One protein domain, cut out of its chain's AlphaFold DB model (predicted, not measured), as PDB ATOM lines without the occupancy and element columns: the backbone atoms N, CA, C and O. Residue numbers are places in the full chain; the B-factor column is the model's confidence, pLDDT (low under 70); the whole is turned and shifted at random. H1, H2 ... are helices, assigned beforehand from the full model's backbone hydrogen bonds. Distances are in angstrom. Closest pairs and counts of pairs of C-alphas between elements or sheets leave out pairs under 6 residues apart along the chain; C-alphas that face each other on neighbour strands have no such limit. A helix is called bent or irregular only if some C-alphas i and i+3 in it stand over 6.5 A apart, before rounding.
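Overview. This is residues 4 to 80 of the 88 residues of an uncharacterized protein of Rubrobacteraceae bacterium (UniProt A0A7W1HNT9). A long helix, H2, has a shorter helix folded back from each of its ends, H1 at its beginning and H3 at its end, as two open helical hairpins that share H2. In each hairpin the helices meet near the link and spread apart away from it, and H1 and H3 do not come together, which leaves an open frame without a packed core. The printed part has 77 residues with three named helices in the order H1, H2, H3 and no named strand, and its class is all helix. It is loose, with a radius of gyration of the C-alphas of 15.7 A, and elongated, spanning 48 by 27 by 20 A.

Along the chain. The longest helix is H2, residues 24 to 52, which measures 42.0 A from its first to its last C-alpha; C-alpha 24 is at (179.567, 129.039, 86.074). H3, residues 55 to 79, measures 37.4 A and ends with C-alpha 79 at (185.907, 109.530, 85.505). H1, residues 4 to 19, measures 23.5 A and begins with C-alpha 4 at (192.424, 130.007, 106.058). H1 is neither bent nor irregular, but only just: C-alphas 7 and 10 are 6.3 A apart.

Arrangement. H2 and H3 form a helical hairpin and run opposite ways at a shallow tilt of 29 degrees. They touch with residues 45 to 50 of H2 and residues 57 to 61 of H3 alone, and their closest C-alphas, those of Ala 49 and Thr 57, are 5.9 A apart. H1 and H2 form the other helical hairpin and run opposite ways at a shallow tilt of 31 degrees. They touch with residues 13 to 17 of H1 and residues 24 to 28 of H2 alone, and their closest C-alphas, those of Val 17 and Arg 24, are 5.2 A apart. H1 and H3 are apart. In H2 every O i to N i+4 pair is within hydrogen-bond range, while in H3 19 of 21 and in H1 9 of 12 are.

Size, cuts and confidence. The two C-alphas farthest apart, those of Cys 22 and Ser 54, are 48.4 A from each other. Residues 18 to 23, residues 36 to 41 of H2, and residues 66 to 80, of which 66 to 79 belong to H3, stand free. The printed part has no cut, and both links, H1 to H2 and H2 to H3, are tight. The mean pLDDT of the printed part is 72.7; it is under 70 for residues 4 to 25, residue 28 and residues 78 to 80, and the mean of H1 is 57.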
ATOM      1  N   ALA A   4     191.870 130.673 107.240       53.50
ATOM      2  CA  ALA A   4     192.424 130.007 106.058       53.50
ATOM      3  C   ALA A   4     191.358 129.273 105.219       53.50
ATOM      4  O   ALA A   4     191.370 129.373 103.998       53.50
ATOM      5  N   GLY A   5     190.395 128.595 105.857       53.28
ATOM      6  CA  GLY A   5     189.316 127.893 105.145       53.28
ATOM      7  C   GLY A   5     188.341 128.838 104.434       53.28
ATOM      8  O   GLY A   5     187.900 128.549 103.324       53.28
ATOM      9  N   PHE A   6     188.061 130.001 105.034       56.38
ATOM     10  CA  PHE A   6     187.203 131.024 104.433       56.38
ATOM     11  C   PHE A   6     187.885 131.759 103.275       56.38
ATOM     12  O   PHE A   6     187.222 132.046 102.286       56.38
ATOM     13  N   ALA A   7     189.193 132.027 103.351       55.41
ATOM     14  CA  ALA A   7     189.928 132.732 102.295       55.41
ATOM     15  C   ALA A   7     190.198 131.865 101.049       55.41
ATOM     16  O   ALA A   7     190.309 132.385  99.939       55.41
ATOM     17  N   LEU A   8     190.268 130.540 101.205       60.34
ATOM     18  CA  LEU A   8     190.455 129.605 100.089       60.34
ATOM     19  C   LEU A   8     189.177 129.388  99.268       60.34
ATOM     20  O   LEU A   8     189.261 129.117  98.070       60.34
ATOM     21  N   ASN A   9     188.005 129.551  99.885       59.50
ATOM     22  CA  ASN A   9     186.706 129.394  99.231       59.50
ATOM     23  C   ASN A   9     186.517 130.330  98.015       59.50
ATOM     24  O   ASN A   9     186.287 129.823  96.916       59.50
ATOM     25  N   PRO A  10     186.717 131.664  98.128       54.72
ATOM     26  CA  PRO A  10     186.606 132.562  96.980       54.72
ATOM     27  C   PRO A  10     187.680 132.296  95.912       54.72
ATOM     28  O   PRO A  10     187.403 132.438  94.722       54.72
ATOM     29  N   LEU A  11     188.880 131.836  96.296       57.19
ATOM     30  CA  LEU A  11     189.939 131.462  95.347       57.19
ATOM     31  C   LEU A  11     189.594 130.192  94.548       57.19
ATOM     32  O   LEU A  11     189.866 130.126  93.347       57.19
ATOM     33  N   GLN A  12     188.961 129.196  95.174       58.78
ATOM     34  CA  GLN A  12     188.449 128.007  94.482       58.78
ATOM     35  C   GLN A  12     187.259 128.349  93.576       58.78
ATOM     36  O   GLN A  12     187.208 127.883  92.436       58.78
ATOM     37  N   GLN A  13     186.353 129.215  94.037       57.44
ATOM     38  CA  GLN A  13     185.213 129.683  93.247       57.44
ATOM     39  C   GLN A  13     185.656 130.470  92.003       57.44
ATOM     40  O   GLN A  13     185.148 130.218  90.911       57.44
ATOM     41  N   TYR A  14     186.677 131.326  92.114       55.44
ATOM     42  CA  TYR A  14     187.241 132.064  90.975       55.44
ATOM     43  C   TYR A  14     187.818 131.148  89.879       55.44
ATOM     44  O   TYR A  14     187.737 131.446  88.685       55.44
ATOM     45  N   ARG A  15     188.366 129.988  90.256       58.03
ATOM     46  CA  ARG A  15     188.929 129.021  89.301       58.03
ATOM     47  C   ARG A  15     187.840 128.261  88.531       58.03
ATOM     48  O   ARG A  15     187.994 128.043  87.335       58.03
ATOM     49  N   VAL A  16     186.726 127.917  89.187       55.56
ATOM     50  CA  VAL A  16     185.531 127.307  88.556       55.56
ATOM     51  C   VAL A  16     184.844 128.289  87.610       55.56
ATOM     52  O   VAL A  16     184.424 127.914  86.519       55.56
ATOM     53  N   VAL A  17     184.804 129.562  88.006       54.94
ATOM     54  CA  VAL A  17     184.360 130.680  87.171       54.94
ATOM     55  C   VAL A  17     185.125 130.676  85.852       54.94
ATOM     56  O   VAL A  17     184.512 130.567  84.793       54.94
ATOM     57  N   GLN A  18     186.451 130.711  85.893       56.56
ATOM     58  CA  GLN A  18     187.287 130.815  84.695       56.56
ATOM     59  C   GLN A  18     187.183 129.608  83.735       56.56
ATOM     60  O   GLN A  18     187.320 129.797  82.532       56.56
ATOM     61  N   LEU A  19     186.899 128.397  84.230       57.44
ATOM     62  CA  LEU A  19     186.929 127.156  83.432       57.44
ATOM     63  C   LEU A  19     185.630 126.822  82.670       57.44
ATOM     64  O   LEU A  19     185.679 126.000  81.762       57.44
ATOM     65  N   ALA A  20     184.482 127.420  83.012       57.69
ATOM     66  CA  ALA A  20     183.207 127.140  82.336       57.69
ATOM     67  C   ALA A  20     182.286 128.379  82.318       57.69
ATOM     68  O   ALA A  20     181.465 128.549  83.222       57.69
ATOM     69  N   PRO A  21     182.399 129.275  81.317       55.97
ATOM     70  CA  PRO A  21     181.645 130.533  81.272       55.97
ATOM     71  C   PRO A  21     180.121 130.337  81.278       55.97
ATOM     72  O   PRO A  21     179.420 131.063  81.981       55.97
ATOM     73  N   CYS A  22     179.617 129.322  80.567       58.78
ATOM     74  CA  CYS A  22     178.181 129.091  80.366       58.78
ATOM     75  C   CYS A  22     177.484 128.364  81.532       58.78
ATOM     76  O   CYS A  22     176.274 128.485  81.688       58.78
ATOM     77  N   THR A  23     178.216 127.630  82.379       61.84
ATOM     78  CA  THR A  23     177.651 126.854  83.512       61.84
ATOM     79  C   THR A  23     178.164 127.307  84.884       61.84
ATOM     80  O   THR A  23     177.820 126.729  85.919       61.84
ATOM     81  N   ARG A  24     178.932 128.401  84.912       63.50
ATOM     82  CA  ARG A  24     179.567 129.039  86.074       63.50
ATOM     83  C   ARG A  24     178.671 129.165  87.303       63.50
ATOM     84  O   ARG A  24     179.021 128.670  88.370       63.50
ATOM     85  N   ASN A  25     177.523 129.824  87.163       67.19
ATOM     86  CA  ASN A  25     176.647 130.105  88.306       67.19
ATOM     87  C   ASN A  25     176.039 128.828  88.896       67.19
ATOM     88  O   ASN A  25     175.884 128.733  90.111       67.19
ATOM     89  N   VAL A  26     175.758 127.833  88.051       72.88
ATOM     90  CA  VAL A  26     175.243 126.529  88.487       72.88
ATOM     91  C   VAL A  26     176.331 125.745  89.220       72.88
ATOM     92  O   VAL A  26     176.083 125.209  90.292       72.88
ATOM     93  N   ALA A  27     177.560 125.722  88.701       71.50
ATOM     94  CA  ALA A  27     178.675 125.048  89.366       71.50
ATOM     95  C   ALA A  27     179.027 125.692  90.720       71.50
ATOM     96  O   ALA A  27     179.315 124.989  91.690       71.50
ATOM     97  N   LEU A  28     178.970 127.025  90.806       69.81
ATOM     98  CA  LEU A  28     179.191 127.765  92.047       69.81
ATOM     99  C   LEU A  28     178.108 127.497  93.093       69.81
ATOM    100  O   LEU A  28     178.442 127.253  94.254       69.81
ATOM    101  N   SER A  29     176.831 127.516  92.700       75.50
ATOM    102  CA  SER A  29     175.732 127.228  93.625       75.50
ATOM    103  C   SER A  29     175.792 125.783  94.121       75.50
ATOM    104  O   SER A  29     175.620 125.542  95.315       75.50
ATOM    105  N   LEU A  30     176.140 124.830  93.250       77.31
ATOM    106  CA  LEU A  30     176.321 123.429  93.630       77.31
ATOM    107  C   LEU A  30     177.481 123.247  94.620       77.31
ATOM    108  O   LEU A  30     177.346 122.518  95.601       77.31
ATOM    109  N   ASN A  31     178.613 123.923  94.390       78.62
ATOM    110  CA  ASN A  31     179.763 123.884  95.293       78.62
ATOM    111  C   ASN A  31     179.429 124.473  96.671       78.62
ATOM    112  O   ASN A  31     179.750 123.855  97.686       78.62
ATOM    113  N   ALA A  32     178.738 125.614  96.712       78.56
ATOM    114  CA  ALA A  32     178.291 126.223  97.961       78.56
ATOM    115  C   ALA A  32     177.336 125.292  98.732       78.56
ATOM    116  O   ALA A  32     177.537 125.052  99.922       78.56
ATOM    117  N   SER A  33     176.356 124.696  98.049       80.75
ATOM    118  CA  SER A  33     175.451 123.704  98.644       80.75
ATOM    119  C   SER A  33     176.200 122.494  99.198       80.75
ATOM    120  O   SER A  33     175.930 122.068 100.319       80.75
ATOM    121  N   ALA A  34     177.181 121.964  98.461       82.12
ATOM    122  CA  ALA A  34     178.002 120.846  98.919       82.12
ATOM    123  C   ALA A  34     178.805 121.193 100.185       82.12
ATOM    124  O   ALA A  34     178.882 120.377 101.104       82.12
ATOM    125  N   ILE A  35     179.353 122.411 100.274       81.56
ATOM    126  CA  ILE A  35     180.062 122.893 101.468       81.56
ATOM    127  C   ILE A  35     179.114 122.969 102.672       81.56
ATOM    128  O   ILE A  35     179.448 122.456 103.740       81.56
ATOM    129  N   TYR A  36     177.934 123.577 102.516       82.38
ATOM    130  CA  TYR A  36     176.971 123.705 103.614       82.38
ATOM    131  C   TYR A  36     176.427 122.352 104.077       82.38
ATOM    132  O   TYR A  36     176.338 122.112 105.282       82.38
ATOM    133  N   LEU A  37     176.133 121.442 103.144       81.00
ATOM    134  CA  LEU A  37     175.743 120.071 103.476       81.00
ATOM    135  C   LEU A  37     176.854 119.341 104.237       81.00
ATOM    136  O   LEU A  37     176.577 118.712 105.257       81.00
ATOM    137  N   GLY A  38     178.109 119.466 103.792       79.94
ATOM    138  CA  GLY A  38     179.261 118.876 104.474       79.94
ATOM    139  C   GLY A  38     179.445 119.407 105.898       79.94
ATOM    140  O   GLY A  38     179.673 118.628 106.820       79.94
ATOM    141  N   GLN A  39     179.275 120.716 106.098       82.12
ATOM    142  CA  GLN A  39     179.329 121.345 107.421       82.12
ATOM    143  C   GLN A  39     178.229 120.815 108.351       82.12
ATOM    144  O   GLN A  39     178.517 120.432 109.483       82.12
ATOM    145  N   GLY A  40     176.981 120.754 107.873       82.69
ATOM    146  CA  GLY A  40     175.853 120.248 108.659       82.69
ATOM    147  C   GLY A  40     176.008 118.770 109.022       82.69
ATOM    148  O   GLY A  40     175.868 118.397 110.188       82.69
ATOM    149  N   ALA A  41     176.371 117.935 108.046       84.50
ATOM    150  CA  ALA A  41     176.613 116.513 108.266       84.50
ATOM    151  C   ALA A  41     177.789 116.275 109.229       84.50
ATOM    152  O   ALA A  41     177.672 115.474 110.154       84.50
ATOM    153  N   GLY A  42     178.897 117.004 109.061       79.50
ATOM    154  CA  GLY A  42     180.066 116.912 109.934       79.50
ATOM    155  C   GLY A  42     179.768 117.336 111.373       79.50
ATOM    156  O   GLY A  42     180.187 116.656 112.309       79.50
ATOM    157  N   ALA A  43     178.991 118.406 111.562       83.56
ATOM    158  CA  ALA A  43     178.546 118.838 112.884       83.56
ATOM    159  C   ALA A  43     177.645 117.787 113.556       83.56
ATOM    160  O   ALA A  43     177.854 117.464 114.724       83.56
ATOM    161  N   GLY A  44     176.694 117.208 112.813       84.56
ATOM    162  CA  GLY A  44     175.824 116.140 113.313       84.56
ATOM    163  C   GLY A  44     176.602 114.883 113.712       84.56
ATOM    164  O   GLY A  44     176.436 114.375 114.819       84.56
ATOM    165  N   LEU A  45     177.511 114.418 112.850       80.94
ATOM    166  CA  LEU A  45     178.371 113.265 113.133       80.94
ATOM    167  C   LEU A  45     179.309 113.520 114.321       80.94
ATOM    168  O   LEU A  45     179.479 112.641 115.162       80.94
ATOM    169  N   GLY A  46     179.886 114.720 114.426       79.44
ATOM    170  CA  GLY A  46     180.720 115.114 115.562       79.44
ATOM    171  C   GLY A  46     179.942 115.151 116.880       79.44
ATOM    172  O   GLY A  46     180.421 114.638 117.889       79.44
ATOM    173  N   ALA A  47     178.718 115.689 116.864       81.94
ATOM    174  CA  ALA A  47     177.840 115.715 118.031       81.94
ATOM    175  C   ALA A  47     177.452 114.301 118.492       81.94
ATOM    176  O   ALA A  47     177.527 114.008 119.683       81.94
ATOM    177  N   LEU A  48     177.107 113.400 117.563       80.94
ATOM    178  CA  LEU A  48     176.818 111.996 117.876       80.94
ATOM    179  C   LEU A  48     178.053 111.265 118.423       80.94
ATOM    180  O   LEU A  48     177.951 110.537 119.408       80.94
ATOM    181  N   ALA A  49     179.225 111.484 117.825       80.50
ATOM    182  CA  ALA A  49     180.469 110.858 118.265       80.50
ATOM    183  C   ALA A  49     180.850 111.257 119.700       80.50
ATOM    184  O   ALA A  49     181.319 110.405 120.455       80.50
ATOM    185  N   LEU A  50     180.623 112.521 120.081       79.69
ATOM    186  CA  LEU A  50     180.815 113.001 121.454       79.69
ATOM    187  C   LEU A  50     179.697 112.548 122.399       79.69
ATOM    188  O   LEU A  50     179.970 112.272 123.561       79.69
ATOM    189  N   GLY A  51     178.455 112.466 121.917       79.81
ATOM    190  CA  GLY A  51     177.302 112.072 122.730       79.81
ATOM    191  C   GLY A  51     177.312 110.597 123.143       79.81
ATOM    192  O   GLY A  51     176.893 110.275 124.250       79.81
ATOM    193  N   TYR A  52     177.814 109.709 122.279       74.44
ATOM    194  CA  TYR A  52     177.866 108.260 122.525       74.44
ATOM    195  C   TYR A  52     179.282 107.723 122.799       74.44
ATOM    196  O   TYR A  52     179.454 106.521 123.000       74.44
ATOM    197  N   GLY A  53     180.303 108.584 122.785       73.81
ATOM    198  CA  GLY A  53     181.712 108.194 122.850       73.81
ATOM    199  C   GLY A  53     182.564 109.082 123.758       73.81
ATOM    200  O   GLY A  53     182.065 109.797 124.618       73.81
ATOM    201  N   SER A  54     183.885 109.022 123.576       75.00
ATOM    202  CA  SER A  54     184.861 109.878 124.267       75.00
ATOM    203  C   SER A  54     185.554 110.804 123.269       75.00
ATOM    204  O   SER A  54     185.402 110.647 122.065       75.00
ATOM    205  N   LEU A  55     186.396 111.735 123.717       72.69
ATOM    206  CA  LEU A  55     187.129 112.622 122.801       72.69
ATOM    207  C   LEU A  55     187.951 111.860 121.730       72.69
ATOM    208  O   LEU A  55     188.184 112.377 120.638       72.69
ATOM    209  N   ALA A  56     188.336 110.606 122.004       77.75
ATOM    210  CA  ALA A  56     189.040 109.740 121.060       77.75
ATOM    211  C   ALA A  56     188.168 109.269 119.876       77.75
ATOM    212  O   ALA A  56     188.702 109.039 118.789       77.75
ATOM    213  N   THR A  57     186.842 109.152 120.032       73.62
ATOM    214  CA  THR A  57     185.937 108.748 118.933       73.62
ATOM    215  C   THR A  57     185.853 109.820 117.851       73.62
ATOM    216  O   THR A  57     185.657 109.500 116.680       73.62
ATOM    217  N   LEU A  58     186.099 111.082 118.212       74.19
ATOM    218  CA  LEU A  58     186.138 112.202 117.276       74.19
ATOM    219  C   LEU A  58     187.276 112.055 116.253       74.19
ATOM    220  O   LEU A  58     187.083 112.329 115.070       74.19
ATOM    221  N   GLY A  59     188.442 111.566 116.697       79.19
ATOM    222  CA  GLY A  59     189.598 111.320 115.830       79.19
ATOM    223  C   GLY A  59     189.339 110.218 114.800       79.19
ATOM    224  O   GLY A  59     189.664 110.379 113.620       79.19
ATOM    225  N   TRP A  60     188.690 109.129 115.222       79.56
ATOM    226  CA  TRP A  60     188.305 108.028 114.334       79.56
ATOM    227  C   TRP A  60     187.210 108.436 113.344       79.56
ATOM    228  O   TRP A  60     187.367 108.207 112.145       79.56
ATOM    229  N   THR A  61     186.155 109.111 113.811       77.88
ATOM    230  CA  THR A  61     185.092 109.660 112.951       77.88
ATOM    231  C   THR A  61     185.665 110.600 111.893       77.88
ATOM    232  O   THR A  61     185.360 110.453 110.710       77.88
ATOM    233  N   GLY A  62     186.549 111.522 112.289       77.44
ATOM    234  CA  GLY A  62     187.209 112.439 111.359       77.44
ATOM    235  C   GLY A  62     188.065 111.714 110.316       77.44
ATOM    236  O   GLY A  62     187.947 112.004 109.125       77.44
ATOM    237  N   SER A  63     188.874 110.733 110.735       82.88
ATOM    238  CA  SER A  63     189.695 109.931 109.814       82.88
ATOM    239  C   SER A  63     188.859 109.162 108.797       82.88
ATOM    240  O   SER A  63     189.166 109.206 107.607       82.88
ATOM    241  N   ILE A  64     187.781 108.498 109.227       84.62
ATOM    242  CA  ILE A  64     186.886 107.767 108.318       84.62
ATOM    243  C   ILE A  64     186.250 108.730 107.308       84.62
ATOM    244  O   ILE A  64     186.207 108.426 106.116       84.62
ATOM    245  N   CYS A  65     185.822 109.914 107.755       80.44
ATOM    246  CA  CYS A  65     185.244 110.926 106.874       80.44
ATOM    247  C   CYS A  65     186.245 111.406 105.808       80.44
ATOM    248  O   CYS A  65     185.892 111.520 104.634       80.44
ATOM    249  N   ILE A  66     187.503 111.646 106.196       84.44
ATOM    250  CA  ILE A  66     188.574 112.055 105.274       84.44
ATOM    251  C   ILE A  66     188.903 110.932 104.286       84.44
ATOM    252  O   ILE A  66     189.036 111.194 103.092       84.44
ATOM    253  N   LEU A  67     188.997 109.684 104.752       86.94
ATOM    254  CA  LEU A  67     189.242 108.525 103.889       86.94
ATOM    255  C   LEU A  67     188.112 108.325 102.873       86.94
ATOM    256  O   LEU A  67     188.384 108.085 101.697       86.94
ATOM    257  N   ALA A  68     186.855 108.487 103.294       83.06
ATOM    258  CA  ALA A  68     185.705 108.431 102.398       83.06
ATOM    259  C   ALA A  68     185.752 109.555 101.349       83.06
ATOM    260  O   ALA A  68     185.577 109.298 100.158       83.06
ATOM    261  N   ALA A  69     186.060 110.788 101.762       81.12
ATOM    262  CA  ALA A  69     186.215 111.913 100.842       81.12
ATOM    263  C   ALA A  69     187.352 111.678  99.832       81.12
ATOM    264  O   ALA A  69     187.193 111.953  98.642       81.12
ATOM    265  N   LEU A  70     188.479 111.120 100.285       85.56
ATOM    266  CA  LEU A  70     189.605 110.759  99.427       85.56
ATOM    267  C   LEU A  70     189.208 109.680  98.409       85.56
ATOM    268  O   LEU A  70     189.538 109.805  97.232       85.56
ATOM    269  N   ALA A  71     188.463 108.656  98.831       85.12
ATOM    270  CA  ALA A  71     187.960 107.619  97.935       85.12
ATOM    271  C   ALA A  71     187.045 108.210  96.851       85.12
ATOM    272  O   ALA A  71     187.251 107.951  95.666       85.12
ATOM    273  N   VAL A  72     186.096 109.072  97.230       82.12
ATOM    274  CA  VAL A  72     185.218 109.774  96.279       82.12
ATOM    275  C   VAL A  72     186.031 110.628  95.303       82.12
ATOM    276  O   VAL A  72     185.775 110.601  94.097       82.12
ATOM    277  N   LEU A  73     187.043 111.352  95.787       82.06
ATOM    278  CA  LEU A  73     187.924 112.147  94.933       82.06
ATOM    279  C   LEU A  73     188.671 111.270  93.921       82.06
ATOM    280  O   LEU A  73     188.729 111.612  92.742       82.06
ATOM    281  N   LEU A  74     189.219 110.136  94.354       86.31
ATOM    282  CA  LEU A  74     189.942 109.215  93.477       86.31
ATOM    283  C   LEU A  74     189.023 108.599  92.415       86.31
ATOM    284  O   LEU A  74     189.403 108.550  91.247       86.31
ATOM    285  N   LEU A  75     187.811 108.186  92.797       84.31
ATOM    286  CA  LEU A  75     186.814 107.625  91.881       84.31
ATOM    287  C   LEU A  75     186.356 108.657  90.840       84.31
ATOM    288  O   LEU A  75     186.330 108.373  89.648       84.31
ATOM    289  N   THR A  76     186.075 109.889  91.260       78.88
ATOM    290  CA  THR A  76     185.608 110.953  90.350       78.88
ATOM    291  C   THR A  76     186.722 111.540  89.479       78.88
ATOM    292  O   THR A  76     186.471 111.973  88.355       78.88
ATOM    293  N   SER A  77     187.973 111.520  89.951       74.50
ATOM    294  CA  SER A  77     189.142 111.928  89.156       74.50
ATOM    295  C   SER A  77     189.483 110.914  88.061       74.50
ATOM    296  O   SER A  77     190.076 111.285  87.052       74.50
ATOM    297  N   ARG A  78     189.103 109.642  88.245       65.69
ATOM    298  CA  ARG A  78     189.221 108.588  87.223       65.69
ATOM    299  C   ARG A  78     188.198 108.774  86.100       65.69
ATOM    300  O   ARG A  78     188.535 108.529  84.948       65.69
ATOM    301  N   GLU A  79     187.010 109.269  86.440       62.84
ATOM    302  CA  GLU A  79     185.907 109.530  85.505       62.84
ATOM    303  C   GLU A  79     186.118 110.811  84.676       62.84
ATOM    304  O   GLU A  79     185.664 110.918  83.539       62.84
ATOM    305  N   LYS A  80     186.857 111.799  85.204       51.03
ATOM    306  CA  LYS A  80     187.159 113.062  84.509       51.03
ATOM    307  C   LYS A  80     188.249 112.929  83.430       51.03
ATOM    308  O   LYS A  80     189.229 113.673  83.416       51.03
TER     309      LYS A  80